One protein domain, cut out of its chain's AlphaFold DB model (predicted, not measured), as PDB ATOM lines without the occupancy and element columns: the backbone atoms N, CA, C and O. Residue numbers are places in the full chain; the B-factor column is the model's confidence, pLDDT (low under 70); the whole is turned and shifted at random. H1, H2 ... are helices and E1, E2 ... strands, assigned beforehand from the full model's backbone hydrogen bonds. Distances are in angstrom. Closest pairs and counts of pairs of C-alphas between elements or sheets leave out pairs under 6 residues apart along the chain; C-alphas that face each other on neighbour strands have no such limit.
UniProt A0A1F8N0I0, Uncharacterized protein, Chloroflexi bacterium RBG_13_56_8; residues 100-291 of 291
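Overview. This is residues 100 to 291 of the 291 residues of an uncharacterized protein of Chloroflexi bacterium RBG_13_56_8 (UniProt A0A1F8N0I0). A strongly twisted slab of four parallel strands makes the core, with H3 and H7 packed on one face and H4 on the other, where H5 sits beside H4. Past the ends of the strands, H1, H2 and H6 form a looser head at one end of the longest axis. The printed part has 192 residues, with seven named helices and four named strands in the order E1 H1 H2 H3 E2 H4 E3 H5 E4 H6 H7; the sheet runs E2 E1 E3 E4, all parallel, and the class is mixed, helices and strands. The whole is compact, with a radius of gyration of the C-alphas of 16.9 A, and it spans 51 by 38 by 26 A.

Arrangement. E1, residues 100 to 108, is an inner strand, parallel to E2, residues 180 to 186, at 25 degrees, with N 104 and O 181 2.9 A apart and N 183 and O 104 2.8 A apart, both within hydrogen-bond range. E3, residues 205 to 213, is the other neighbour of E1, parallel to it at 25 degrees, with N 105 and O 209 2.8 A apart, within hydrogen-bond range. E4, residues 238 to 245, is parallel to E3 at 19 degrees, with N 210 and O 240 2.8 A apart; E2 and E4 are the edge strands. H1, residues 119 to 130, is not on the sheet. It is close to but not clearly touching H2, residues 141 to 154, with the closest C-alphas, those of Trp 121 and Phe 145, 7.5 A apart. H3, residues 160 to 176, is over E2 at a height over the sheet of 8.7 A and runs along the strands, at 16 degrees to E2 on the local plane. E1, H1 H2 H3 and E2 make a strand-helix-strand unit, two parallel neighbour strands with helices between. H4, residues 193 to 202, is on the opposite face; E2, H4 and E3 make a split unit, with E1 between the two strands and a right-handed crossover. H5, residues 221 to 229, only grazes the sheet with residues 223 to 227 and touches H4, the C-alphas of Ala 194 and Gln 226 being closest at 5.3 A; their tilt of 35.0 degrees is only just steep. E3, H5 and E4 make another strand-helix-strand unit, with a right-handed crossover. H6, residues 255 to 263, touches H2 about perpendicular, at 87 degrees, the C-alphas of Ile 148 and Leu 262 being closest at 4.8 A. H1 and H6 are near each other. H7, residues 275 to 290, is over E3 and E4 on the same face as H3, at a height over the sheet of 9.5 A. H7 touches H3 at a steep tilt of 48 degrees, the same way, with the closest C-alphas, those of Leu 172 and Leu 279, 6.2 A apart. The three layers are H3 and H7, the sheet, and H4. In each of the seven helices, every O i to N i+4 pair is within hydrogen-bond range.

Along the chain. E1 begins at C-alpha 100, (305.350, 132.728, 359.760), and is 25.6 A long. H1 measures 16.7 A, H2 19.9 A and H3 24.6 A; H3 begins at C-alpha 160, (278.602, 119.151, 343.627). E3 measures 22.0 A and E4 21.9 A. H7, 22.6 A long, ends at C-alpha 290, (294.440, 140.310, 360.783).

Size, cuts and confidence. The two C-alphas farthest apart, those of Leu 139 and Ala 291, are 52.6 A from each other. The printed part has no cut and ends at the chain's last residue, 291. The link from H6 to H7, 11 residues, is long. The mean pLDDT of the printed part is 90.1, and residues 218 and 248 are under 70.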
ATOM      1  N   THR A 100     305.987 131.405 359.802       90.69
ATOM      2  CA  THR A 100     305.350 132.728 359.760       90.69
ATOM      3  C   THR A 100     304.018 132.723 359.013       90.69
ATOM      4  O   THR A 100     303.274 133.699 359.105       90.69
ATOM      5  N   ASP A 101     303.713 131.642 358.291       94.88
ATOM      6  CA  ASP A 101     302.497 131.526 357.492       94.88
ATOM      7  C   ASP A 101     301.242 131.441 358.368       94.88
ATOM      8  O   ASP A 101     301.232 130.841 359.449       94.88
ATOM      9  N   ILE A 102     300.142 131.990 357.857       95.69
ATOM     10  CA  ILE A 102     298.837 131.979 358.510       95.69
ATOM     11  C   ILE A 102     297.976 130.876 357.898       95.69
ATOM     12  O   ILE A 102     297.705 130.847 356.696       95.69
ATOM     13  N   GLY A 103     297.501 129.961 358.739       96.62
ATOM     14  CA  GLY A 103     296.523 128.959 358.335       96.62
ATOM     15  C   GLY A 103     295.136 129.586 358.246       96.62
ATOM     16  O   GLY A 103     294.712 130.267 359.172       96.62
ATOM     17  N   VAL A 104     294.398 129.336 357.170       97.12
ATOM     18  CA  VAL A 104     292.990 129.736 357.046       97.12
ATOM     19  C   VAL A 104     292.168 128.480 356.812       97.12
ATOM     20  O   VAL A 104     292.321 127.812 355.791       97.12
ATOM     21  N   LEU A 105     291.294 128.140 357.754       96.75
ATOM     22  CA  LEU A 105     290.360 127.032 357.611       96.75
ATOM     23  C   LEU A 105     288.963 127.571 357.332       96.75
ATOM     24  O   LEU A 105     288.357 128.237 358.171       96.75
ATOM     25  N   LEU A 106     288.449 127.237 356.155       94.88
ATOM     26  CA  LEU A 106     287.056 127.445 355.793       94.88
ATOM     27  C   LEU A 106     286.237 126.281 356.354       94.88
ATOM     28  O   LEU A 106     286.328 125.160 355.857       94.88
ATOM     29  N   VAL A 107     285.483 126.531 357.420       93.25
ATOM     30  CA  VAL A 107     284.749 125.515 358.176       93.25
ATOM     31  C   VAL A 107     283.299 125.474 357.723       93.25
ATOM     32  O   VAL A 107     282.581 126.464 357.829       93.25
ATOM     33  N   SER A 108     282.839 124.312 357.272       89.81
ATOM     34  CA  SER A 108     281.452 124.111 356.853       89.81
ATOM     35  C   SER A 108     280.850 122.844 357.461       89.81
ATOM     36  O   SER A 108     281.557 121.942 357.920       89.81
ATOM     37  N   GLU A 109     279.522 122.762 357.465       87.88
ATOM     38  CA  GLU A 109     278.817 121.489 357.625       87.88
ATOM     39  C   GLU A 109     278.422 120.971 356.240       87.88
ATOM     40  O   GLU A 109     277.275 121.070 355.792       87.88
ATOM     41  N   ASP A 110     279.427 120.472 355.529       83.88
ATOM     42  CA  ASP A 110     279.293 119.878 354.211       83.88
ATOM     43  C   ASP A 110     278.934 118.393 354.277       83.88
ATOM     44  O   ASP A 110     279.116 117.657 355.255       83.88
ATOM     45  N   GLU A 111     278.341 117.957 353.181       88.31
ATOM     46  CA  GLU A 111     278.029 116.573 352.922       88.31
ATOM     47  C   GLU A 111     279.230 115.839 352.301       88.31
ATOM     48  O   GLU A 111     279.923 116.408 351.458       88.31
ATOM     49  N   PRO A 112     279.436 114.543 352.611       88.19
ATOM     50  CA  PRO A 112     280.515 113.755 352.021       88.19
ATOM     51  C   PRO A 112     280.527 113.817 350.490       88.19
ATOM     52  O   PRO A 112     279.468 113.786 349.858       88.19
ATOM     53  N   THR A 113     281.710 113.790 349.875       89.81
ATOM     54  CA  THR A 113     281.854 113.796 348.408       89.81
ATOM     55  C   THR A 113     281.080 112.658 347.747       89.81
ATOM     56  O   THR A 113     280.445 112.853 346.716       89.81
ATOM     57  N   GLU A 114     281.088 111.472 348.357       90.75
ATOM     58  CA  GLU A 114     280.413 110.271 347.866       90.75
ATOM     59  C   GLU A 114     279.610 109.612 348.992       90.75
ATOM     60  O   GLU A 114     279.973 109.679 350.171       90.75
ATOM     61  N   TYR A 115     278.527 108.920 348.638       90.44
ATOM     62  CA  TYR A 115     277.752 108.157 349.613       90.44
ATOM     63  C   TYR A 115     278.508 106.879 350.017       90.44
ATOM     64  O   TYR A 115     278.468 105.873 349.306       90.44
ATOM     65  N   LYS A 116     279.162 106.906 351.184       87.94
ATOM     66  CA  LYS A 116     279.918 105.768 351.752       87.94
ATOM     67  C   LYS A 116     279.160 104.970 352.823       87.94
ATOM     68  O   LYS A 116     279.725 104.080 353.447       87.94
ATOM     69  N   GLY A 117     277.878 105.262 353.032       86.19
ATOM     70  CA  GLY A 117     277.042 104.609 354.041       86.19
ATOM     71  C   GLY A 117     276.433 105.598 355.029       86.19
ATOM     72  O   GLY A 117     276.359 106.795 354.763       86.19
ATOM     73  N   LEU A 118     275.965 105.073 356.159       88.44
ATOM     74  CA  LEU A 118     275.075 105.778 357.087       88.44
ATOM     75  C   LEU A 118     275.775 106.682 358.109       88.44
ATOM     76  O   LEU A 118     275.149 107.622 358.584       88.44
ATOM     77  N   VAL A 119     277.041 106.410 358.443       86.44
ATOM     78  CA  VAL A 119     277.783 107.053 359.548       86.44
ATOM     79  C   VAL A 119     277.680 108.588 359.560       86.44
ATOM     80  O   VAL A 119     277.197 109.123 360.561       86.44
ATOM     81  N   PRO A 120     278.038 109.314 358.478       84.75
ATOM     82  CA  PRO A 120     277.983 110.778 358.491       84.75
ATOM     83  C   PRO A 120     276.551 111.304 358.675       84.75
ATOM     84  O   PRO A 120     276.322 112.316 359.329       84.75
ATOM     85  N   TRP A 121     275.556 110.587 358.156       88.94
ATOM     86  CA  TRP A 121     274.150 110.987 358.222       88.94
ATOM     87  C   TRP A 121     273.513 110.686 359.578       88.94
ATOM     88  O   TRP A 121     272.707 111.474 360.071       88.94
ATOM     89  N   ALA A 122     273.875 109.561 360.196       89.06
ATOM     90  CA  ALA A 122     273.408 109.180 361.524       89.06
ATOM     91  C   ALA A 122     273.876 110.186 362.583       89.06
ATOM     92  O   ALA A 122     273.090 110.571 363.449       89.06
ATOM     93  N   LEU A 123     275.120 110.671 362.481       84.44
ATOM     94  CA  LEU A 123     275.629 111.755 363.324       84.44
ATOM     95  C   LEU A 123     274.796 113.036 363.161       84.44
ATOM     96  O   LEU A 123     274.341 113.604 364.153       84.44
ATOM     97  N   ARG A 124     274.520 113.455 361.918       87.12
ATOM     98  CA  ARG A 124     273.727 114.666 361.650       87.12
ATOM     99  C   ARG A 124     272.287 114.556 362.153       87.12
ATOM    100  O   ARG A 124     271.791 115.487 362.783       87.12
ATOM    101  N   PHE A 125     271.619 113.418 361.956       89.62
ATOM    102  CA  PHE A 125     270.277 113.215 362.515       89.62
ATOM    103  C   PHE A 125     270.274 113.221 364.046       89.62
ATOM    104  O   PHE A 125     269.371 113.811 364.629       89.62
ATOM    105  N   ARG A 126     271.283 112.638 364.704       87.12
ATOM    106  CA  ARG A 126     271.405 112.707 366.168       87.12
ATOM    107  C   ARG A 126     271.603 114.135 366.669       87.12
ATOM    108  O   ARG A 126     270.951 114.523 367.630       87.12
ATOM    109  N   ARG A 127     272.443 114.936 366.004       83.50
ATOM    110  CA  ARG A 127     272.633 116.355 366.356       83.50
ATOM    111  C   ARG A 127     271.336 117.155 366.213       83.50
ATOM    112  O   ARG A 127     270.989 117.907 367.116       83.50
ATOM    113  N   ARG A 128     270.581 116.953 365.126       86.81
ATOM    114  CA  ARG A 128     269.263 117.592 364.946       86.81
ATOM    115  C   ARG A 128     268.267 117.170 366.026       86.81
ATOM    116  O   ARG A 128     267.595 118.024 366.589       86.81
ATOM    117  N   GLU A 129     268.224 115.880 366.351       89.12
ATOM    118  CA  GLU A 129     267.383 115.335 367.424       89.12
ATOM    119  C   GLU A 129     267.737 115.937 368.794       89.12
ATOM    120  O   GLU A 129     266.842 116.348 369.524       89.12
ATOM    121  N   ALA A 130     269.030 116.075 369.111       86.06
ATOM    122  CA  ALA A 130     269.505 116.711 370.345       86.06
ATOM    123  C   ALA A 130     269.146 118.206 370.429       86.06
ATOM    124  O   ALA A 130     268.891 118.715 371.515       86.06
ATOM    125  N   ARG A 131     269.066 118.895 369.283       85.12
ATOM    126  CA  ARG A 131     268.589 120.285 369.170       85.12
ATOM    127  C   ARG A 131     267.055 120.404 369.134       85.12
ATOM    128  O   ARG A 131     266.538 121.478 368.848       85.12
ATOM    129  N   GLY A 132     266.314 119.313 369.352       86.12
ATOM    130  CA  GLY A 132     264.847 119.303 369.309       86.12
ATOM    131  C   GLY A 132     264.250 119.517 367.912       86.12
ATOM    132  O   GLY A 132     263.056 119.778 367.782       86.12
ATOM    133  N   GLN A 133     265.057 119.413 366.855       87.56
ATOM    134  CA  GLN A 133     264.593 119.597 365.485       87.56
ATOM    135  C   GLN A 133     263.920 118.332 364.942       87.56
ATOM    136  O   GLN A 133     264.235 117.203 365.327       87.56
ATOM    137  N   ALA A 134     263.024 118.517 363.971       88.31
ATOM    138  CA  ALA A 134     262.333 117.414 363.318       88.31
ATOM    139  C   ALA A 134     263.314 116.497 362.564       88.31
ATOM    140  O   ALA A 134     264.056 116.928 361.678       88.31
ATOM    141  N   VAL A 135     263.265 115.204 362.883       91.44
ATOM    142  CA  VAL A 135     264.040 114.149 362.220       91.44
ATOM    143  C   VAL A 135     263.149 112.951 361.897       91.44
ATOM    144  O   VAL A 135     262.138 112.733 362.572       91.44
ATOM    145  N   PRO A 136     263.503 112.124 360.895       91.50
ATOM    146  CA  PRO A 136     262.806 110.867 360.674       91.50
ATOM    147  C   PRO A 136     262.836 109.997 361.936       91.50
ATOM    148  O   PRO A 136     263.894 109.796 362.551       91.50
ATOM    149  N   HIS A 137     261.677 109.435 362.288       92.31
ATOM    150  CA  HIS A 137     261.574 108.449 363.363       92.31
ATOM    151  C   HIS A 137     262.579 107.311 363.133       92.31
ATOM    152  O   HIS A 137     262.837 106.933 361.988       92.31
ATOM    153  N   TRP A 138     263.150 106.745 364.199       91.75
ATOM    154  CA  TRP A 138     264.255 105.781 364.101       91.75
ATOM    155  C   TRP A 138     263.926 104.557 363.226       91.75
ATOM    156  O   TRP A 138     264.800 104.075 362.509       91.75
ATOM    157  N   LEU A 139     262.659 104.117 363.196       94.88
ATOM    158  CA  LEU A 139     262.187 103.057 362.288       94.88
ATOM    159  C   LEU A 139     262.292 103.437 360.804       94.88
ATOM    160  O   LEU A 139     262.493 102.568 359.970       94.88
ATOM    161  N   MET A 140     262.173 104.721 360.468       94.62
ATOM    162  CA  MET A 140     262.182 105.231 359.093       94.62
ATOM    163  C   MET A 140     263.558 105.748 358.650       94.62
ATOM    164  O   MET A 140     263.750 106.023 357.464       94.62
ATOM    165  N   ARG A 141     264.537 105.860 359.561       93.19
ATOM    166  CA  ARG A 141     265.907 106.303 359.231       93.19
ATOM    167  C   ARG A 141     266.574 105.453 358.142       93.19
ATOM    168  O   ARG A 141     267.152 106.058 357.241       93.19
ATOM    169  N   PRO A 142     266.443 104.108 358.113       95.50
ATOM    170  CA  PRO A 142     266.959 103.315 356.998       95.50
ATOM    171  C   PRO A 142     266.439 103.789 355.634       95.50
ATOM    172  O   PRO A 142     267.214 103.929 354.691       95.50
ATOM    173  N   LEU A 143     265.148 104.117 355.537       95.56
ATOM    174  CA  LEU A 143     264.567 104.634 354.299       95.56
ATOM    175  C   LEU A 143     265.106 106.028 353.951       95.56
ATOM    176  O   LEU A 143     265.355 106.305 352.779       95.56
ATOM    177  N   ALA A 144     265.317 106.892 354.946       95.44
ATOM    178  CA  ALA A 144     265.952 108.190 354.734       95.44
ATOM    179  C   ALA A 144     267.372 108.031 354.162       95.44
ATOM    180  O   ALA A 144     267.705 108.703 353.190       95.44
ATOM    181  N   PHE A 145     268.179 107.093 354.669       95.12
ATOM    182  CA  PHE A 145     269.508 106.804 354.112       95.12
ATOM    183  C   PHE A 145     269.438 106.288 352.668       95.12
ATOM    184  O   PHE A 145     270.194 106.745 351.809       95.12
ATOM    185  N   ALA A 146     268.472 105.417 352.361       95.62
ATOM    186  CA  ALA A 146     268.241 104.961 350.993       95.62
ATOM    187  C   ALA A 146     267.864 106.117 350.048       95.62
ATOM    188  O   ALA A 146     268.324 106.149 348.906       95.62
ATOM    189  N   ARG A 147     267.063 107.082 350.520       96.62
ATOM    190  CA  ARG A 147     266.707 108.298 349.771       96.62
ATOM    191  C   ARG A 147     267.910 109.208 349.554       96.62
ATOM    192  O   ARG A 147     268.125 109.624 348.421       96.62
ATOM    193  N   ILE A 148     268.738 109.423 350.577       96.06
ATOM    194  CA  ILE A 148     269.995 110.176 350.445       96.06
ATOM    195  C   ILE A 148     270.874 109.528 349.373       96.06
ATOM    196  O   ILE A 148     271.328 110.200 348.452       96.06
ATOM    197  N   ARG A 149     271.046 108.204 349.406       95.44
ATOM    198  CA  ARG A 149     271.788 107.473 348.367       95.44
ATOM    199  C   ARG A 149     271.205 107.691 346.964       95.44
ATOM    200  O   ARG A 149     271.962 107.837 346.005       95.44
ATOM    201  N   THR A 150     269.879 107.726 346.826       95.12
ATOM    202  CA  THR A 150     269.210 108.045 345.552       95.12
ATOM    203  C   THR A 150     269.483 109.481 345.107       95.12
ATOM    204  O   THR A 150     269.784 109.689 343.933       95.12
ATOM    205  N   ALA A 151     269.468 110.452 346.022       95.88
ATOM    206  CA  ALA A 151     269.841 111.833 345.720       95.88
ATOM    207  C   ALA A 151     271.291 111.924 345.219       95.88
ATOM    208  O   ALA A 151     271.548 112.549 344.195       95.88
ATOM    209  N   TYR A 152     272.227 111.214 345.858       95.06
ATOM    210  CA  TYR A 152     273.610 111.113 345.377       95.06
ATOM    211  C   TYR A 152     273.689 110.547 343.967       95.06
ATOM    212  O   TYR A 152     274.423 111.072 343.137       95.06
ATOM    213  N   ARG A 153     272.909 109.508 343.659       93.62
ATOM    214  CA  ARG A 153     272.848 108.965 342.299       93.62
ATOM    215  C   ARG A 153     272.343 110.005 341.294       93.62
ATOM    216  O   ARG A 153     272.903 110.078 340.204       93.62
ATOM    217  N   ALA A 154     271.329 110.791 341.653       94.19
ATOM    218  CA  ALA A 154     270.810 111.866 340.809       94.19
ATOM    219  C   ALA A 154     271.845 112.984 340.576       94.19
ATOM    220  O   ALA A 154     271.863 113.574 339.504       94.19
ATOM    221  N   MET A 155     272.760 113.203 341.524       94.31
ATOM    222  CA  MET A 155     273.899 114.126 341.397       94.31
ATOM    223  C   MET A 155     275.104 113.529 340.637       94.31
ATOM    224  O   MET A 155     276.192 114.091 340.656       94.31
ATOM    225  N   GLY A 156     274.970 112.364 339.992       92.25
ATOM    226  CA  GLY A 156     276.099 111.710 339.313       92.25
ATOM    227  C   GLY A 156     277.024 110.921 340.251       92.25
ATOM    228  O   GLY A 156     278.148 110.592 339.894       92.25
ATOM    229  N   SER A 157     276.537 110.542 341.435       90.81
ATOM    230  CA  SER A 157     277.257 109.838 342.519       90.81
ATOM    231  C   SER A 157     278.295 110.673 343.274       90.81
ATOM    232  O   SER A 157     278.911 110.148 344.200       90.81
ATOM    233  N   ARG A 158     278.443 111.957 342.937       91.19
ATOM    234  CA  ARG A 158     279.324 112.903 343.628       91.19
ATOM    235  C   ARG A 158     278.551 114.145 344.041       91.19
ATOM    236  O   ARG A 158     277.696 114.609 343.298       91.19
ATOM    237  N   ASN A 159     278.833 114.667 345.228       90.31
ATOM    238  CA  ASN A 159     278.199 115.890 345.696       90.31
ATOM    239  C   ASN A 159     278.843 117.121 345.021       90.31
ATOM    240  O   ASN A 159     280.053 117.313 345.177       90.31
ATOM    241  N   PRO A 160     278.072 117.966 344.306       89.69
ATOM    242  CA  PRO A 160     278.602 119.151 343.627       89.69
ATOM    243  C   PRO A 160     279.199 120.197 344.581       89.69
ATOM    244  O   PRO A 160     280.096 120.937 344.179       89.69
ATOM    245  N   LEU A 161     278.773 120.228 345.850       88.31
ATOM    246  CA  LEU A 161     279.305 121.152 346.859       88.31
ATOM    247  C   LEU A 161     280.801 120.969 347.088       88.31
ATOM    248  O   LEU A 161     281.505 121.942 347.324       88.31
ATOM    249  N   HIS A 162     281.298 119.738 346.984       88.00
ATOM    250  CA  HIS A 162     282.710 119.464 347.206       88.00
ATOM    251  C   HIS A 162     283.589 120.132 346.143       88.00
ATOM    252  O   HIS A 162     284.580 120.774 346.476       88.00
ATOM    253  N   GLY A 163     283.199 120.034 344.865       88.44
ATOM    254  CA  GLY A 163     283.911 120.709 343.776       88.44
ATOM    255  C   GLY A 163     283.842 122.230 343.903       88.44
ATOM    256  O   GLY A 163     284.839 122.914 343.688       88.44
ATOM    257  N   TRP A 164     282.689 122.751 344.324       90.38
ATOM    258  CA  TRP A 164     282.511 124.176 344.585       90.38
ATOM    259  C   TRP A 164     283.398 124.673 345.741       90.38
ATOM    260  O   TRP A 164     284.071 125.689 345.597       90.38
ATOM    261  N   LEU A 165     283.471 123.935 346.856       89.94
ATOM    262  CA  LEU A 165     284.318 124.278 348.006       89.94
ATOM    263  C   LEU A 165     285.810 124.196 347.675       89.94
ATOM    264  O   LEU A 165     286.565 125.058 348.113       89.94
ATOM    265  N   ILE A 166     286.239 123.199 346.893       91.06
ATOM    266  CA  ILE A 166     287.621 123.127 346.398       91.06
ATOM    267  C   ILE A 166     287.945 124.379 345.584       91.06
ATOM    268  O   ILE A 166     288.931 125.050 345.872       91.06
ATOM    269  N   HIS A 167     287.080 124.732 344.630       92.31
ATOM    270  CA  HIS A 167     287.289 125.910 343.793       92.31
ATOM    271  C   HIS A 167     287.319 127.209 344.611       92.31
ATOM    272  O   HIS A 167     288.150 128.079 344.352       92.31
ATOM    273  N   LEU A 168     286.465 127.326 345.632       93.00
ATOM    274  CA  LEU A 168     286.477 128.454 346.562       93.00
ATOM    275  C   LEU A 168     287.799 128.530 347.340       93.00
ATOM    276  O   LEU A 168     288.398 129.600 347.420       93.00
ATOM    277  N   VAL A 169     288.267 127.409 347.898       94.75
ATOM    278  CA  VAL A 169     289.529 127.332 348.653       94.75
ATOM    279  C   VAL A 169     290.720 127.714 347.778       94.75
ATOM    280  O   VAL A 169     291.548 128.517 348.202       94.75
ATOM    281  N   GLU A 170     290.808 127.161 346.568       95.19
ATOM    282  CA  GLU A 170     291.890 127.444 345.619       95.19
ATOM    283  C   GLU A 170     291.887 128.914 345.191       95.19
ATOM    284  O   GLU A 170     292.932 129.564 345.185       95.19
ATOM    285  N   SER A 171     290.704 129.458 344.902       95.50
ATOM    286  CA  SER A 171     290.555 130.848 344.471       95.50
ATOM    287  C   SER A 171     290.847 131.837 345.604       95.50
ATOM    288  O   SER A 171     291.468 132.874 345.370       95.50
ATOM    289  N   LEU A 172     290.466 131.512 346.846       95.69
ATOM    290  CA  LEU A 172     290.803 132.316 348.022       95.69
ATOM    291  C   LEU A 172     292.303 132.256 348.330       95.69
ATOM    292  O   LEU A 172     292.901 133.286 348.629       95.69
ATOM    293  N   ALA A 173     292.926 131.078 348.216       95.94
ATOM    294  CA  ALA A 173     294.372 130.931 348.373       95.94
ATOM    295  C   ALA A 173     295.137 131.784 347.354       95.94
ATOM    296  O   ALA A 173     296.046 132.518 347.729       95.94
ATOM    297  N   ALA A 174     294.726 131.737 346.083       95.62
ATOM    298  CA  ALA A 174     295.337 132.535 345.024       95.62
ATOM    299  C   ALA A 174     295.204 134.048 345.271       95.62
ATOM    300  O   ALA A 174     296.117 134.800 344.942       95.62
ATOM    301  N   ARG A 175     294.090 134.495 345.863       95.19
ATOM    302  CA  ARG A 175     293.847 135.911 346.177       95.19
ATOM    303  C   ARG A 175     294.597 136.421 347.402       95.19
ATOM    304  O   ARG A 175     295.063 137.553 347.380       95.19
ATOM    305  N   LEU A 176     294.691 135.616 348.459       95.06
ATOM    306  CA  LEU A 176     295.437 135.988 349.666       95.06
ATOM    307  C   LEU A 176     296.953 135.995 349.423       95.06
ATOM    308  O   LEU A 176     297.664 136.768 350.058       95.06
ATOM    309  N   GLY A 177     297.430 135.186 348.473       93.62
ATOM    310  CA  GLY A 177     298.824 135.167 348.048       93.62
ATOM    311  C   GLY A 177     299.741 134.369 348.977       93.62
ATOM    312  O   GLY A 177     299.307 133.499 349.736       93.62
ATOM    313  N   GLU A 178     301.042 134.639 348.868       91.38
ATOM    314  CA  GLU A 178     302.070 133.973 349.672       91.38
ATOM    315  C   GLU A 178     301.945 134.334 351.162       91.38
ATOM    316  O   GLU A 178     301.536 135.436 351.523       91.38
ATOM    317  N   GLY A 179     302.282 133.385 352.040       92.75
ATOM    318  CA  GLY A 179     302.126 133.531 353.492       92.75
ATOM    319  C   GLY A 179     300.785 133.039 354.047       92.75
ATOM    320  O   GLY A 179     300.603 133.017 355.263       92.75
ATOM    321  N   PHE A 180     299.858 132.590 353.192       95.94
ATOM    322  CA  PHE A 180     298.584 131.999 353.611       95.94
ATOM    323  C   PHE A 180     298.445 130.542 353.169       95.94
ATOM    324  O   PHE A 180     298.682 130.179 352.017       95.94
ATOM    325  N   VAL A 181     297.971 129.690 354.080       96.31
ATOM    326  CA  VAL A 181     297.635 128.290 353.792       96.31
ATOM    327  C   VAL A 181     296.140 128.082 353.990       96.31
ATOM    328  O   VAL A 181     295.677 127.818 355.098       96.31
ATOM    329  N   VAL A 182     295.377 128.172 352.899       96.88
ATOM    330  CA  VAL A 182     293.915 128.007 352.926       96.88
ATOM    331  C   VAL A 182     293.525 126.537 352.762       96.88
ATOM    332  O   VAL A 182     294.031 125.852 351.869       96.88
ATOM    333  N   ARG A 183     292.628 126.023 353.607       96.44
ATOM    334  CA  ARG A 183     292.068 124.662 353.513       96.44
ATOM    335  C   ARG A 183     290.575 124.656 353.848       96.44
ATOM    336  O   ARG A 183     290.120 125.434 354.676       96.44
ATOM    337  N   GLY A 184     289.827 123.744 353.231       93.81
ATOM    338  CA  GLY A 184     288.442 123.450 353.610       93.81
ATOM    339  C   GLY A 184     288.391 122.413 354.730       93.81
ATOM    340  O   GLY A 184     289.134 121.431 354.685       93.81
ATOM    341  N   ALA A 185     287.529 122.635 355.717       92.94
ATOM    342  CA  ALA A 185     287.316 121.769 356.868       92.94
ATOM    343  C   ALA A 185     285.822 121.471 357.055       92.94
ATOM    344  O   ALA A 185     284.965 122.326 356.816       92.94
ATOM    345  N   SER A 186     285.526 120.269 357.545       89.62
ATOM    346  CA  SER A 186     284.164 119.808 357.801       89.62
ATOM    347  C   SER A 186     283.905 119.545 359.284       89.62
ATOM    348  O   SER A 186     284.768 119.041 360.005       89.62
ATOM    349  N   LEU A 187     282.683 119.817 359.745       87.25
ATOM    350  CA  LEU A 187     282.228 119.442 361.093       87.25
ATOM    351  C   LEU A 187     281.690 118.007 361.200       87.25
ATOM    352  O   LEU A 187     281.470 117.503 362.310       87.25
ATOM    353  N   SER A 188     281.429 117.364 360.063       81.25
ATOM    354  CA  SER A 188     280.693 116.094 359.993       81.25
ATOM    355  C   SER A 188     281.341 115.062 359.068       81.25
ATOM    356  O   SER A 188     280.867 113.926 358.993       81.25
ATOM    357  N   SER A 189     282.412 115.430 358.367       82.75
ATOM    358  CA  SER A 189     283.154 114.560 357.461       82.75
ATOM    359  C   SER A 189     284.659 114.852 357.513       82.75
ATOM    360  O   SER A 189     285.105 115.740 358.235       82.75
ATOM    361  N   GLU A 190     285.466 114.058 356.816       84.38
ATOM    362  CA  GLU A 190     286.903 114.316 356.707       84.38
ATOM    363  C   GLU A 190     287.204 115.212 355.495       84.38
ATOM    364  O   GLU A 190     286.616 114.998 354.433       84.38
ATOM    365  N   PRO A 191     288.167 116.148 355.600       88.81
ATOM    366  CA  PRO A 191     289.010 116.413 356.768       88.81
ATOM    367  C   PRO A 191     288.293 117.250 357.848       88.81
ATOM    368  O   PRO A 191     287.689 118.282 357.555       88.81
ATOM    369  N   THR A 192     288.389 116.819 359.111       90.75
ATOM    370  CA  THR A 192     287.780 117.530 360.249       90.75
ATOM    371  C   THR A 192     288.604 118.749 360.668       90.75
ATOM    372  O   THR A 192     289.805 118.821 360.386       90.75
ATOM    373  N   VAL A 193     287.988 119.696 361.390       94.12
ATOM    374  CA  VAL A 193     288.690 120.873 361.943       94.12
ATOM    375  C   VAL A 193     289.835 120.426 362.850       94.12
ATOM    376  O   VAL A 193     290.963 120.883 362.681       94.12
ATOM    377  N   ALA A 194     289.574 119.474 363.751       93.88
ATOM    378  CA  ALA A 194     290.596 118.939 364.650       93.88
ATOM    379  C   ALA A 194     291.775 118.316 363.882       93.88
ATOM    380  O   ALA A 194     292.931 118.622 364.169       93.88
ATOM    381  N   ALA A 195     291.501 117.502 362.856       93.88
ATOM    382  CA  ALA A 195     292.549 116.873 362.052       93.88
ATOM    383  C   ALA A 195     293.398 117.888 361.280       93.88
ATOM    384  O   ALA A 195     294.610 117.709 361.155       93.88
ATOM    385  N   LEU A 196     292.786 118.955 360.763       95.31
ATOM    386  CA  LEU A 196     293.525 120.000 360.059       95.31
ATOM    387  C   LEU A 196     294.340 120.871 361.005       95.31
ATOM    388  O   LEU A 196     295.471 121.192 360.661       95.31
ATOM    389  N   LEU A 197     293.827 121.197 362.191       95.81
ATOM    390  CA  LEU A 197     294.604 121.915 363.203       95.81
ATOM    391  C   LEU A 197     295.855 121.133 363.606       95.81
ATOM    392  O   LEU A 197     296.937 121.713 363.641       95.81
ATOM    393  N   VAL A 198     295.727 119.818 363.818       93.75
ATOM    394  CA  VAL A 198     296.876 118.940 364.087       93.75
ATOM    395  C   VAL A 198     297.885 118.995 362.940       93.75
ATOM    396  O   VAL A 198     299.042 119.345 363.154       93.75
ATOM    397  N   ARG A 199     297.439 118.763 361.700       93.81
ATOM    398  CA  ARG A 199     298.322 118.763 360.519       93.81
ATOM    399  C   ARG A 199     298.976 120.115 360.228       93.81
ATOM    400  O   ARG A 199     300.077 120.151 359.686       93.81
ATOM    401  N   LEU A 200     298.291 121.228 360.489       94.00
ATOM    402  CA  LEU A 200     298.853 122.567 360.293       94.00
ATOM    403  C   LEU A 200     299.908 122.877 361.356       94.00
ATOM    404  O   LEU A 200     300.970 123.401 361.025       94.00
ATOM    405  N   ALA A 201     299.658 122.491 362.603       92.69
ATOM    406  CA  ALA A 201     300.618 122.663 363.682       92.69
ATOM    407  C   ALA A 201     301.854 121.768 363.519       92.69
ATOM    408  O   ALA A 201     302.963 122.221 363.773       92.69
ATOM    409  N   GLU A 202     301.703 120.539 363.010       91.75
ATOM    410  CA  GLU A 202     302.834 119.676 362.622       91.75
ATOM    411  C   GLU A 202     303.736 120.334 361.567       91.75
ATOM    412  O   GLU A 202     304.942 120.100 361.537       91.75
ATOM    413  N   LYS A 203     303.167 121.200 360.719       91.38
ATOM    414  CA  LYS A 203     303.907 122.021 359.747       91.38
ATOM    415  C   LYS A 203     304.451 123.326 360.333       91.38
ATOM    416  O   LYS A 203     305.041 124.120 359.609       91.38
ATOM    417  N   GLY A 204     304.236 123.560 361.622       92.25
ATOM    418  CA  GLY A 204     304.701 124.734 362.341       92.25
ATOM    419  C   GLY A 204     303.805 125.961 362.256       92.25
ATOM    420  O   GLY A 204     304.206 127.023 362.728       92.25
ATOM    421  N   LEU A 205     302.602 125.863 361.683       94.00
ATOM    422  CA  LEU A 205     301.679 126.996 361.649       94.00
ATOM    423  C   LEU A 205     301.046 127.181 363.031       94.00
ATOM    424  O   LEU A 205     300.203 126.395 363.462       94.00
ATOM    425  N   THR A 206     301.452 128.246 363.716       93.50
ATOM    426  CA  THR A 206     300.973 128.588 365.062       93.50
ATOM    427  C   THR A 206     299.838 129.605 365.048       93.50
ATOM    428  O   THR A 206     299.195 129.793 366.074       93.50
ATOM    429  N   ARG A 207     299.540 130.240 363.907       96.19
ATOM    430  CA  ARG A 207     298.408 131.166 363.739       96.19
ATOM    431  C   ARG A 207     297.409 130.579 362.752       96.19
ATOM    432  O   ARG A 207     297.735 130.389 361.582       96.19
ATOM    433  N   VAL A 208     296.193 130.296 363.219       97.00
ATOM    434  CA  VAL A 208     295.122 129.728 362.394       97.00
ATOM    435  C   VAL A 208     293.838 130.540 362.544       97.00
ATOM    436  O   VAL A 208     293.335 130.735 363.647       97.00
ATOM    437  N   CYS A 209     293.283 130.977 361.420       96.38
ATOM    438  CA  CYS A 209     291.974 131.605 361.320       96.38
ATOM    439  C   CYS A 209     290.926 130.558 360.943       96.38
ATOM    440  O   CYS A 209     291.119 129.795 359.998       96.38
ATOM    441  N   LEU A 210     289.807 130.533 361.657       96.19
ATOM    442  CA  LEU A 210     288.646 129.702 361.358       96.19
ATOM    443  C   LEU A 210     287.524 130.599 360.853       96.19
ATOM    444  O   LEU A 210     287.051 131.459 361.594       96.19
ATOM    445  N   VAL A 211     287.096 130.385 359.614       94.50
ATOM    446  CA  VAL A 211     285.994 131.124 358.992       94.50
ATOM    447  C   VAL A 211     284.825 130.167 358.809       94.50
ATOM    448  O   VAL A 211     284.960 129.176 358.093       94.50
ATOM    449  N   SER A 212     283.688 130.424 359.453       91.94
ATOM    450  CA  SER A 212     282.498 129.588 359.270       91.94
ATOM    451  C   SER A 212     281.818 129.861 357.923       91.94
ATOM    452  O   SER A 212     281.797 130.983 357.425       91.94
ATOM    453  N   LEU A 213     281.248 128.833 357.299       89.81
ATOM    454  CA  LEU A 213     280.543 128.937 356.023       89.81
ATOM    455  C   LEU A 213     279.149 128.328 356.147       89.81
ATOM    456  O   LEU A 213     279.003 127.116 356.323       89.81
ATOM    457  N   GLY A 214     278.122 129.173 356.054       85.31
ATOM    458  CA  GLY A 214     276.722 128.758 356.115       85.31
ATOM    459  C   GLY A 214     276.299 128.166 357.463       85.31
ATOM    460  O   GLY A 214     275.300 127.453 357.512       85.31
ATOM    461  N   LEU A 215     277.061 128.409 358.532       84.00
ATOM    462  CA  LEU A 215     276.745 127.964 359.890       84.00
ATOM    463  C   LEU A 215     276.129 129.126 360.658       84.00
ATOM    464  O   LEU A 215     276.789 130.146 360.797       84.00
ATOM    465  N   SER A 216     274.915 128.952 361.180       79.00
ATOM    466  CA  SER A 216     274.333 129.900 362.135       79.00
ATOM    467  C   SER A 216     275.111 129.909 363.452       79.00
ATOM    468  O   SER A 216     275.820 128.949 363.762       79.00
ATOM    469  N   GLN A 217     274.928 130.947 364.274       76.50
ATOM    470  CA  GLN A 217     275.562 131.033 365.599       76.50
ATOM    471  C   GLN A 217     275.343 129.776 366.463       76.50
ATOM    472  O   GLN A 217     276.303 129.231 367.007       76.50
ATOM    473  N   ASP A 218     274.120 129.239 366.498       69.62
ATOM    474  CA  ASP A 218     273.790 128.006 367.235       69.62
ATOM    475  C   ASP A 218     274.489 126.751 366.668       69.62
ATOM    476  O   ASP A 218     274.609 125.715 367.331       69.62
ATOM    477  N   ALA A 219     274.950 126.819 365.418       74.88
ATOM    478  CA  ALA A 219     275.673 125.755 364.736       74.88
ATOM    479  C   ALA A 219     277.203 125.868 364.873       74.88
ATOM    480  O   ALA A 219     277.904 124.986 364.373       74.88
ATOM    481  N   LEU A 220     277.727 126.882 365.578       85.50
ATOM    482  CA  LEU A 220     279.166 127.039 365.837       85.50
ATOM    483  C   LEU A 220     279.673 126.174 366.998       85.50
ATOM    484  O   LEU A 220     280.859 125.852 367.029       85.50
ATOM    485  N   GLU A 221     278.803 125.729 367.908       87.50
ATOM    486  CA  GLU A 221     279.208 124.935 369.080       87.50
ATOM    487  C   GLU A 221     280.063 123.696 368.728       87.50
ATOM    488  O   GLU A 221     281.141 123.529 369.301       87.50
ATOM    489  N   PRO A 222     279.710 122.872 367.716       87.06
ATOM    490  CA  PRO A 222     280.544 121.739 367.315       87.06
ATOM    491  C   PRO A 222     281.912 122.153 366.751       87.06
ATOM    492  O   PRO A 222     282.859 121.372 366.799       87.06
ATOM    493  N   MET A 223     282.037 123.362 366.192       90.94
ATOM    494  CA  MET A 223     283.330 123.895 365.759       90.94
ATOM    495  C   MET A 223     284.203 124.201 366.977       90.94
ATOM    496  O   MET A 223     285.363 123.794 367.006       90.94
ATOM    497  N   TYR A 224     283.652 124.878 367.988       92.06
ATOM    498  CA  TYR A 224     284.367 125.172 369.233       92.06
ATOM    499  C   TYR A 224     284.794 123.895 369.958       92.06
ATOM    500  O   TYR A 224     285.951 123.785 370.372       92.06
ATOM    501  N   GLU A 225     283.908 122.904 370.015       90.81
ATOM    502  CA  GLU A 225     284.194 121.584 370.571       90.81
ATOM    503  C   GLU A 225     285.373 120.910 369.850       90.81
ATOM    504  O   GLU A 225     286.329 120.490 370.501       90.81
ATOM    505  N   GLN A 226     285.381 120.869 368.512       92.38
ATOM    506  CA  GLN A 226     286.500 120.281 367.762       92.38
ATOM    507  C   GLN A 226     287.824 121.019 367.987       92.38
ATOM    508  O   GLN A 226     288.871 120.375 368.070       92.38
ATOM    509  N   VAL A 227     287.803 122.351 368.104       94.06
ATOM    510  CA  VAL A 227     289.007 123.128 368.443       94.06
ATOM    511  C   VAL A 227     289.510 122.754 369.832       94.06
ATOM    512  O   VAL A 227     290.705 122.517 369.995       94.06
ATOM    513  N   SER A 228     288.620 122.663 370.820       92.94
ATOM    514  CA  SER A 228     288.983 122.268 372.182       92.94
ATOM    515  C   SER A 228     289.562 120.850 372.222       92.94
ATOM    516  O   SER A 228     290.668 120.655 372.723       92.94
ATOM    517  N   LEU A 229     288.881 119.880 371.605       91.38
ATOM    518  CA  LEU A 229     289.307 118.479 371.568       91.38
ATOM    519  C   LEU A 229     290.624 118.267 370.815       91.38
ATOM    520  O   LEU A 229     291.367 117.343 371.139       91.38
ATOM    521  N   SER A 230     290.942 119.133 369.847       92.38
ATOM    522  CA  SER A 230     292.216 119.069 369.127       92.38
ATOM    523  C   SER A 230     293.435 119.361 370.009       92.38
ATOM    524  O   SER A 230     294.546 119.022 369.613       92.38
ATOM    525  N   GLY A 231     293.268 120.011 371.168       91.56
ATOM    526  CA  GLY A 231     294.380 120.449 372.022       91.56
ATOM    527  C   GLY A 231     295.227 121.587 371.434       91.56
ATOM    528  O   GLY A 231     296.172 122.040 372.069       91.56
ATOM    529  N   ALA A 232     294.891 122.110 370.247       91.31
ATOM    530  CA  ALA A 232     295.739 123.062 369.522       91.31
ATOM    531  C   ALA A 232     296.104 124.310 370.351       91.31
ATOM    532  O   ALA A 232     297.257 124.739 370.360       91.31
ATOM    533  N   ARG A 233     295.144 124.858 371.108       91.94
ATOM    534  CA  ARG A 233     295.369 126.023 371.984       91.94
ATOM    535  C   ARG A 233     296.323 125.721 373.143       91.94
ATOM    536  O   ARG A 233     297.152 126.558 373.480       91.94
ATOM    537  N   GLU A 234     296.231 124.526 373.722       91.75
ATOM    538  CA  GLU A 234     297.111 124.061 374.808       91.75
ATOM    539  C   GLU A 234     298.559 123.914 374.305       91.75
ATOM    540  O   GLU A 234     299.526 124.234 375.005       91.75
ATOM    541  N   CYS A 235     298.700 123.519 373.038       90.44
ATOM    542  CA  CYS A 235     299.970 123.375 372.339       90.44
ATOM    543  C   CYS A 235     300.510 124.687 371.732       90.44
ATOM    544  O   CYS A 235     301.511 124.661 371.018       90.44
ATOM    545  N   GLY A 236     299.902 125.838 372.038       89.62
ATOM    546  CA  GLY A 236     300.403 127.156 371.631       89.62
ATOM    547  C   GLY A 236     299.956 127.634 370.246       89.62
ATOM    548  O   GLY A 236     300.495 128.621 369.753       89.62
ATOM    549  N   VAL A 237     298.971 126.979 369.620       94.06
ATOM    550  CA  VAL A 237     298.348 127.472 368.384       94.06
ATOM    551  C   VAL A 237     297.309 128.542 368.726       94.06
ATOM    552  O   VAL A 237     296.311 128.284 369.405       94.06
ATOM    553  N   GLN A 238     297.514 129.753 368.217       95.12
ATOM    554  CA  GLN A 238     296.548 130.837 368.266       95.12
ATOM    555  C   GLN A 238     295.445 130.589 367.234       95.12
ATOM    556  O   GLN A 238     295.675 130.643 366.026       95.12
ATOM    557  N   VAL A 239     294.232 130.344 367.727       95.94
ATOM    558  CA  VAL A 239     293.043 130.117 366.897       95.94
ATOM    559  C   VAL A 239     292.128 131.336 366.963       95.94
ATOM    560  O   VAL A 239     291.499 131.564 368.004       95.94
ATOM    561  N   LEU A 240     292.049 132.086 365.861       95.19
ATOM    562  CA  LEU A 240     291.138 133.217 365.667       95.19
ATOM    563  C   LEU A 240     289.838 132.744 365.009       95.19
ATOM    564  O   LEU A 240     289.878 132.043 364.001       95.19
ATOM    565  N   TYR A 241     288.691 133.151 365.550       94.06
ATOM    566  CA  TYR A 241     287.390 132.906 364.928       94.06
ATOM    567  C   TYR A 241     286.959 134.144 364.154       94.06
ATOM    568  O   TYR A 241     286.839 135.223 364.730       94.06
ATOM    569  N   ILE A 242     286.714 133.975 362.861       91.56
ATOM    570  CA  ILE A 242     286.255 135.034 361.974       91.56
ATOM    571  C   ILE A 242     284.778 134.772 361.670       91.56
ATOM    572  O   ILE A 242     284.447 133.670 361.217       91.56
ATOM    573  N   PRO A 243     283.881 135.750 361.908       84.00
ATOM    574  CA  PRO A 243     282.472 135.616 361.578       84.00
ATOM    575  C   PRO A 243     282.284 135.267 360.105       84.00
ATOM    576  O   PRO A 243     282.737 135.987 359.210       84.00
ATOM    577  N   GLY A 244     281.604 134.151 359.882       81.25
ATOM    578  CA  GLY A 244     281.362 133.586 358.574       81.25
ATOM    579  C   GLY A 244     280.341 134.311 357.712       81.25
ATOM    580  O   GLY A 244     279.807 135.367 358.059       81.25
ATOM    581  N   LEU A 245     280.044 133.678 356.580       83.44
ATOM    582  CA  LEU A 245     278.893 134.015 355.747       83.44
ATOM    583  C   LEU A 245     277.687 133.194 356.202       83.44
ATOM    584  O   LEU A 245     277.760 131.966 356.262       83.44
ATOM    585  N   GLU A 246     276.576 133.867 356.486       74.81
ATOM    586  CA  GLU A 246     275.318 133.257 356.927       74.81
ATOM    587  C   GLU A 246     274.142 133.736 356.064       74.81
ATOM    588  O   GLU A 246     274.196 134.804 355.443       74.81
ATOM    589  N   GLY A 247     273.061 132.950 356.043       71.44
ATOM    590  CA  GLY A 247     271.794 133.327 355.413       71.44
ATOM    591  C   GLY A 247     271.911 133.594 353.910       71.44
ATOM    592  O   GLY A 247     272.541 132.828 353.187       71.44
ATOM    593  N   GLU A 248     271.314 134.693 353.441       62.81
ATOM    594  CA  GLU A 248     271.250 135.060 352.014       62.81
ATOM    595  C   GLU A 248     272.624 135.285 351.365       62.81
ATOM    596  O   GLU A 248     272.761 135.164 350.149       62.81
ATOM    597  N   LYS A 249     273.661 135.561 352.165       73.62
ATOM    598  CA  LYS A 249     275.039 135.702 351.672       73.62
ATOM    599  C   LYS A 249     275.701 134.364 351.353       73.62
ATOM    600  O   LYS A 249     276.741 134.333 350.699       73.62
ATOM    601  N   TRP A 250     275.124 133.260 351.825       82.38
ATOM    602  CA  TRP A 250     275.614 131.922 351.553       82.38
ATOM    603  C   TRP A 250     274.746 131.239 350.483       82.38
ATOM    604  O   TRP A 250     273.619 130.823 350.762       82.38
ATOM    605  N   PRO A 251     275.258 131.054 349.254       79.62
ATOM    606  CA  PRO A 251     274.440 130.648 348.109       79.62
ATOM    607  C   PRO A 251     273.963 129.187 348.159       79.62
ATOM    608  O   PRO A 251     273.181 128.766 347.310       79.62
ATOM    609  N   LEU A 252     274.439 128.388 349.122       79.88
ATOM    610  CA  LEU A 252     274.190 126.940 349.193       79.88
ATOM    611  C   LEU A 252     273.087 126.564 350.198       79.88
ATOM    612  O   LEU A 252     272.897 125.374 350.481       79.88
ATOM    613  N   GLY A 253     272.390 127.559 350.756       81.69
ATOM    614  CA  GLY A 253     271.356 127.376 351.775       81.69
ATOM    615  C   GLY A 253     271.895 126.830 353.101       81.69
ATOM    616  O   GLY A 253     273.102 126.615 353.276       81.69
ATOM    617  N   SER A 254     270.999 126.579 354.054       85.12
ATOM    618  CA  SER A 254     271.407 126.020 355.348       85.12
ATOM    619  C   SER A 254     271.765 124.527 355.235       85.12
ATOM    620  O   SER A 254     271.184 123.792 354.423       85.12
ATOM    621  N   PRO A 255     272.711 124.021 356.048       86.50
ATOM    622  CA  PRO A 255     272.989 122.588 356.144       86.50
ATOM    623  C   PRO A 255     271.736 121.747 356.430       86.50
ATOM    624  O   PRO A 255     271.615 120.619 355.940       86.50
ATOM    625  N   GLU A 256     270.793 122.281 357.204       86.88
ATOM    626  CA  GLU A 256     269.537 121.635 357.573       86.88
ATOM    627  C   GLU A 256     268.586 121.452 356.388       86.88
ATOM    628  O   GLU A 256     267.997 120.370 356.250       86.88
ATOM    629  N   GLU A 257     268.445 122.477 355.543       87.75
ATOM    630  CA  GLU A 257     267.644 122.438 354.313       87.75
ATOM    631  C   GLU A 257     268.197 121.400 353.343       87.75
ATOM    632  O   GLU A 257     267.449 120.564 352.823       87.75
ATOM    633  N   ARG A 258     269.524 121.386 353.156       90.56
ATOM    634  CA  ARG A 258     270.192 120.394 352.306       90.56
ATOM    635  C   ARG A 258     269.978 118.978 352.820       90.56
ATOM    636  O   ARG A 258     269.565 118.104 352.058       90.56
ATOM    637  N   LEU A 259     270.174 118.740 354.120       91.44
ATOM    638  CA  LEU A 259     269.933 117.423 354.713       91.44
ATOM    639  C   LEU A 259     268.467 116.993 354.564       91.44
ATOM    640  O   LEU A 259     268.190 115.826 354.276       91.44
ATOM    641  N   GLN A 260     267.522 117.919 354.738       91.94
ATOM    642  CA  GLN A 260     266.104 117.639 354.547       91.94
ATOM    643  C   GLN A 260     265.808 117.258 353.092       91.94
ATOM    644  O   GLN A 260     265.176 116.222 352.865       91.94
ATOM    645  N   ALA A 261     266.310 118.018 352.117       92.50
ATOM    646  CA  ALA A 261     266.172 117.712 350.695       92.50
ATOM    647  C   ALA A 261     266.746 116.325 350.354       92.50
ATOM    648  O   ALA A 261     266.051 115.488 349.767       92.50
ATOM    649  N   LEU A 262     267.960 116.023 350.823       94.31
ATOM    650  CA  LEU A 262     268.608 114.725 350.620       94.31
ATOM    651  C   LEU A 262     267.818 113.579 351.268       94.31
ATOM    652  O   LEU A 262     267.626 112.532 350.650       94.31
ATOM    653  N   SER A 263     267.286 113.774 352.479       94.00
ATOM    654  CA  SER A 263     266.447 112.776 353.167       94.00
ATOM    655  C   SER A 263     265.119 112.491 352.449       94.00
ATOM    656  O   SER A 263     264.513 111.433 352.642       94.00
ATOM    657  N   GLN A 264     264.679 113.412 351.587       93.88
ATOM    658  CA  GLN A 264     263.535 113.253 350.688       93.88
ATOM    659  C   GLN A 264     263.928 112.666 349.323       93.88
ATOM    660  O   GLN A 264     263.048 112.350 348.528       93.88
ATOM    661  N   GLY A 265     265.222 112.474 349.056       94.56
ATOM    662  CA  GLY A 265     265.735 111.956 347.788       94.56
ATOM    663  C   GLY A 265     265.917 113.019 346.705       94.56
ATOM    664  O   GLY A 265     266.090 112.664 345.542       94.56
ATOM    665  N   LYS A 266     265.883 114.305 347.070       94.81
ATOM    666  CA  LYS A 266     266.106 115.423 346.149       94.81
ATOM    667  C   LYS A 266     267.600 115.719 346.039       94.81
ATOM    668  O   LYS A 266     268.296 115.770 347.052       94.81
ATOM    669  N   ALA A 267     268.078 115.898 344.811       92.25
ATOM    670  CA  ALA A 267     269.441 116.343 344.541       92.25
ATOM    671  C   ALA A 267     269.644 117.786 345.026       92.25
ATOM    672  O   ALA A 267     268.716 118.595 344.983       92.25
ATOM    673  N   VAL A 268     270.864 118.095 345.456       89.56
ATOM    674  CA  VAL A 268     271.285 119.464 345.763       89.56
ATOM    675  C   VAL A 268     271.934 120.037 344.509       89.56
ATOM    676  O   VAL A 268     272.807 119.404 343.917       89.56
ATOM    677  N   ALA A 269     271.492 121.221 344.098       84.44
ATOM    678  CA  ALA A 269     272.100 121.976 343.012       84.44
ATOM    679  C   ALA A 269     272.966 123.097 343.590       84.44
ATOM    680  O   ALA A 269     272.665 123.639 344.653       84.44
ATOM    681  N   VAL A 270     274.038 123.431 342.880       84.69
ATOM    682  CA  VAL A 270     274.980 124.480 343.266       84.69
ATOM    683  C   VAL A 270     275.210 125.369 342.055       84.69
ATOM    684  O   VAL A 270     275.570 124.858 340.997       84.69
ATOM    685  N   SER A 271     274.999 126.677 342.207       80.81
ATOM    686  CA  SER A 271     275.378 127.652 341.181       80.81
ATOM    687  C   SER A 271     276.826 128.103 341.387       80.81
ATOM    688  O   SER A 271     277.233 128.412 342.510       80.81
ATOM    689  N   GLN A 272     277.610 128.142 340.307       78.19
ATOM    690  CA  GLN A 272     278.982 128.663 340.335       78.19
ATOM    691  C   GLN A 272     279.038 130.194 340.268       78.19
ATOM    692  O   GLN A 272     280.037 130.780 340.677       78.19
ATOM    693  N   ASP A 273     277.955 130.850 339.853       82.12
ATOM    694  CA  ASP A 273     277.926 132.300 339.617       82.12
ATOM    695  C   ASP A 273     278.132 133.121 340.901       82.12
ATOM    696  O   ASP A 273     278.519 134.284 340.853       82.12
ATOM    697  N   ALA A 274     277.907 132.510 342.068       81.38
ATOM    698  CA  ALA A 274     278.040 133.163 343.367       81.38
ATOM    699  C   ALA A 274     279.475 133.171 343.931       81.38
ATOM    700  O   ALA A 274     279.729 133.850 344.925       81.38
ATOM    701  N   VAL A 275     280.420 132.430 343.332       84.69
ATOM    702  CA  VAL A 275     281.795 132.303 343.859       84.69
ATOM    703  C   VAL A 275     282.523 133.654 343.964       84.69
ATOM    704  O   VAL A 275     283.097 133.904 345.023       84.69
ATOM    705  N   PRO A 276     282.496 134.553 342.956       86.88
ATOM    706  CA  PRO A 276     283.237 135.816 343.028       86.88
ATOM    707  C   PRO A 276     282.810 136.706 344.202       86.88
ATOM    708  O   PRO A 276     283.658 137.163 344.960       86.88
ATOM    709  N   ALA A 277     281.499 136.872 344.410       86.88
ATOM    710  CA  ALA A 277     280.968 137.694 345.499       86.88
ATOM    711  C   ALA A 277     281.300 137.114 346.885       86.88
ATOM    712  O   ALA A 277     281.617 137.850 347.817       86.88
ATOM    713  N   VAL A 278     281.265 135.782 347.017       90.44
ATOM    714  CA  VAL A 278     281.674 135.083 348.243       90.44
ATOM    715  C   VAL A 278     283.170 135.277 348.512       90.44
ATOM    716  O   VAL A 278     283.559 135.481 349.659       90.44
ATOM    717  N   LEU A 279     284.012 135.222 347.475       91.94
ATOM    718  CA  LEU A 279     285.457 135.421 347.607       91.94
ATOM    719  C   LEU A 279     285.810 136.832 348.082       91.94
ATOM    720  O   LEU A 279     286.692 136.958 348.929       91.94
ATOM    721  N   ASP A 280     285.141 137.860 347.551       91.38
ATOM    722  CA  ASP A 280     285.352 139.255 347.961       91.38
ATOM    723  C   ASP A 280     285.045 139.428 349.466       91.38
ATOM    724  O   ASP A 280     285.921 139.839 350.226       91.38
ATOM    725  N   ASP A 281     283.864 138.996 349.940       91.50
ATOM    726  CA  ASP A 281     283.465 139.137 351.359       91.50
ATOM    727  C   ASP A 281     284.387 138.319 352.297       91.50
ATOM    728  O   ASP A 281     284.753 138.771 353.383       91.50
ATOM    729  N   LEU A 282     284.830 137.121 351.884       93.38
ATOM    730  CA  LEU A 282     285.772 136.321 352.681       93.38
ATOM    731  C   LEU A 282     287.146 136.983 352.801       93.38
ATOM    732  O   LEU A 282     287.726 136.984 353.889       93.38
ATOM    733  N   GLN A 283     287.672 137.532 351.708       94.12
ATOM    734  CA  GLN A 283     288.960 138.215 351.713       94.12
ATOM    735  C   GLN A 283     288.925 139.451 352.620       94.12
ATOM    736  O   GLN A 283     289.811 139.610 353.466       94.12
ATOM    737  N   ASP A 284     287.886 140.276 352.504       92.25
ATOM    738  CA  ASP A 284     287.714 141.483 353.319       92.25
ATOM    739  C   ASP A 284     287.655 141.146 354.814       92.25
ATOM    740  O   ASP A 284     288.317 141.775 355.638       92.25
ATOM    741  N   ARG A 285     286.934 140.083 355.190       92.88
ATOM    742  CA  ARG A 285     286.854 139.629 356.588       92.88
ATOM    743  C   ARG A 285     288.177 139.111 357.127       92.88
ATOM    744  O   ARG A 285     288.521 139.399 358.273       92.88
ATOM    745  N   ILE A 286     288.901 138.320 356.333       93.50
ATOM    746  CA  ILE A 286     290.189 137.749 356.747       93.50
ATOM    747  C   ILE A 286     291.215 138.860 356.942       93.50
ATOM    748  O   ILE A 286     291.899 138.887 357.961       93.50
ATOM    749  N   THR A 287     291.292 139.791 355.997       92.38
ATOM    750  CA  THR A 287     292.210 140.931 356.079       92.38
ATOM    751  C   THR A 287     291.860 141.860 357.241       92.38
ATOM    752  O   THR A 287     292.751 142.203 358.013       92.38
ATOM    753  N   ALA A 288     290.579 142.178 357.452       92.06
ATOM    754  CA  ALA A 288     290.135 143.004 358.577       92.06
ATOM    755  C   ALA A 288     290.407 142.371 359.952       92.06
ATOM    756  O   ALA A 288     290.679 143.087 360.908       92.06
ATOM    757  N   ALA A 289     290.340 141.041 360.072       90.50
ATOM    758  CA  ALA A 289     290.617 140.340 361.328       90.50
ATOM    759  C   ALA A 289     292.118 140.214 361.652       90.50
ATOM    760  O   ALA A 289     292.473 139.852 362.777       90.50
ATOM    761  N   LEU A 290     292.986 140.438 360.662       88.94
ATOM    762  CA  LEU A 290     294.440 140.310 360.783       88.94
ATOM    763  C   LEU A 290     295.178 141.653 360.841       88.94
ATOM    764  O   LEU A 290     296.365 141.644 361.174       88.94
ATOM    765  N   ALA A 291     294.494 142.750 360.505       85.88
ATOM    766  CA  ALA A 291     294.962 144.126 360.656       85.88
ATOM    767  C   ALA A 291     294.938 144.568 362.127       85.88
ATOM    768  O   ALA A 291     295.897 145.262 362.531       85.88
TER     769      ALA A 291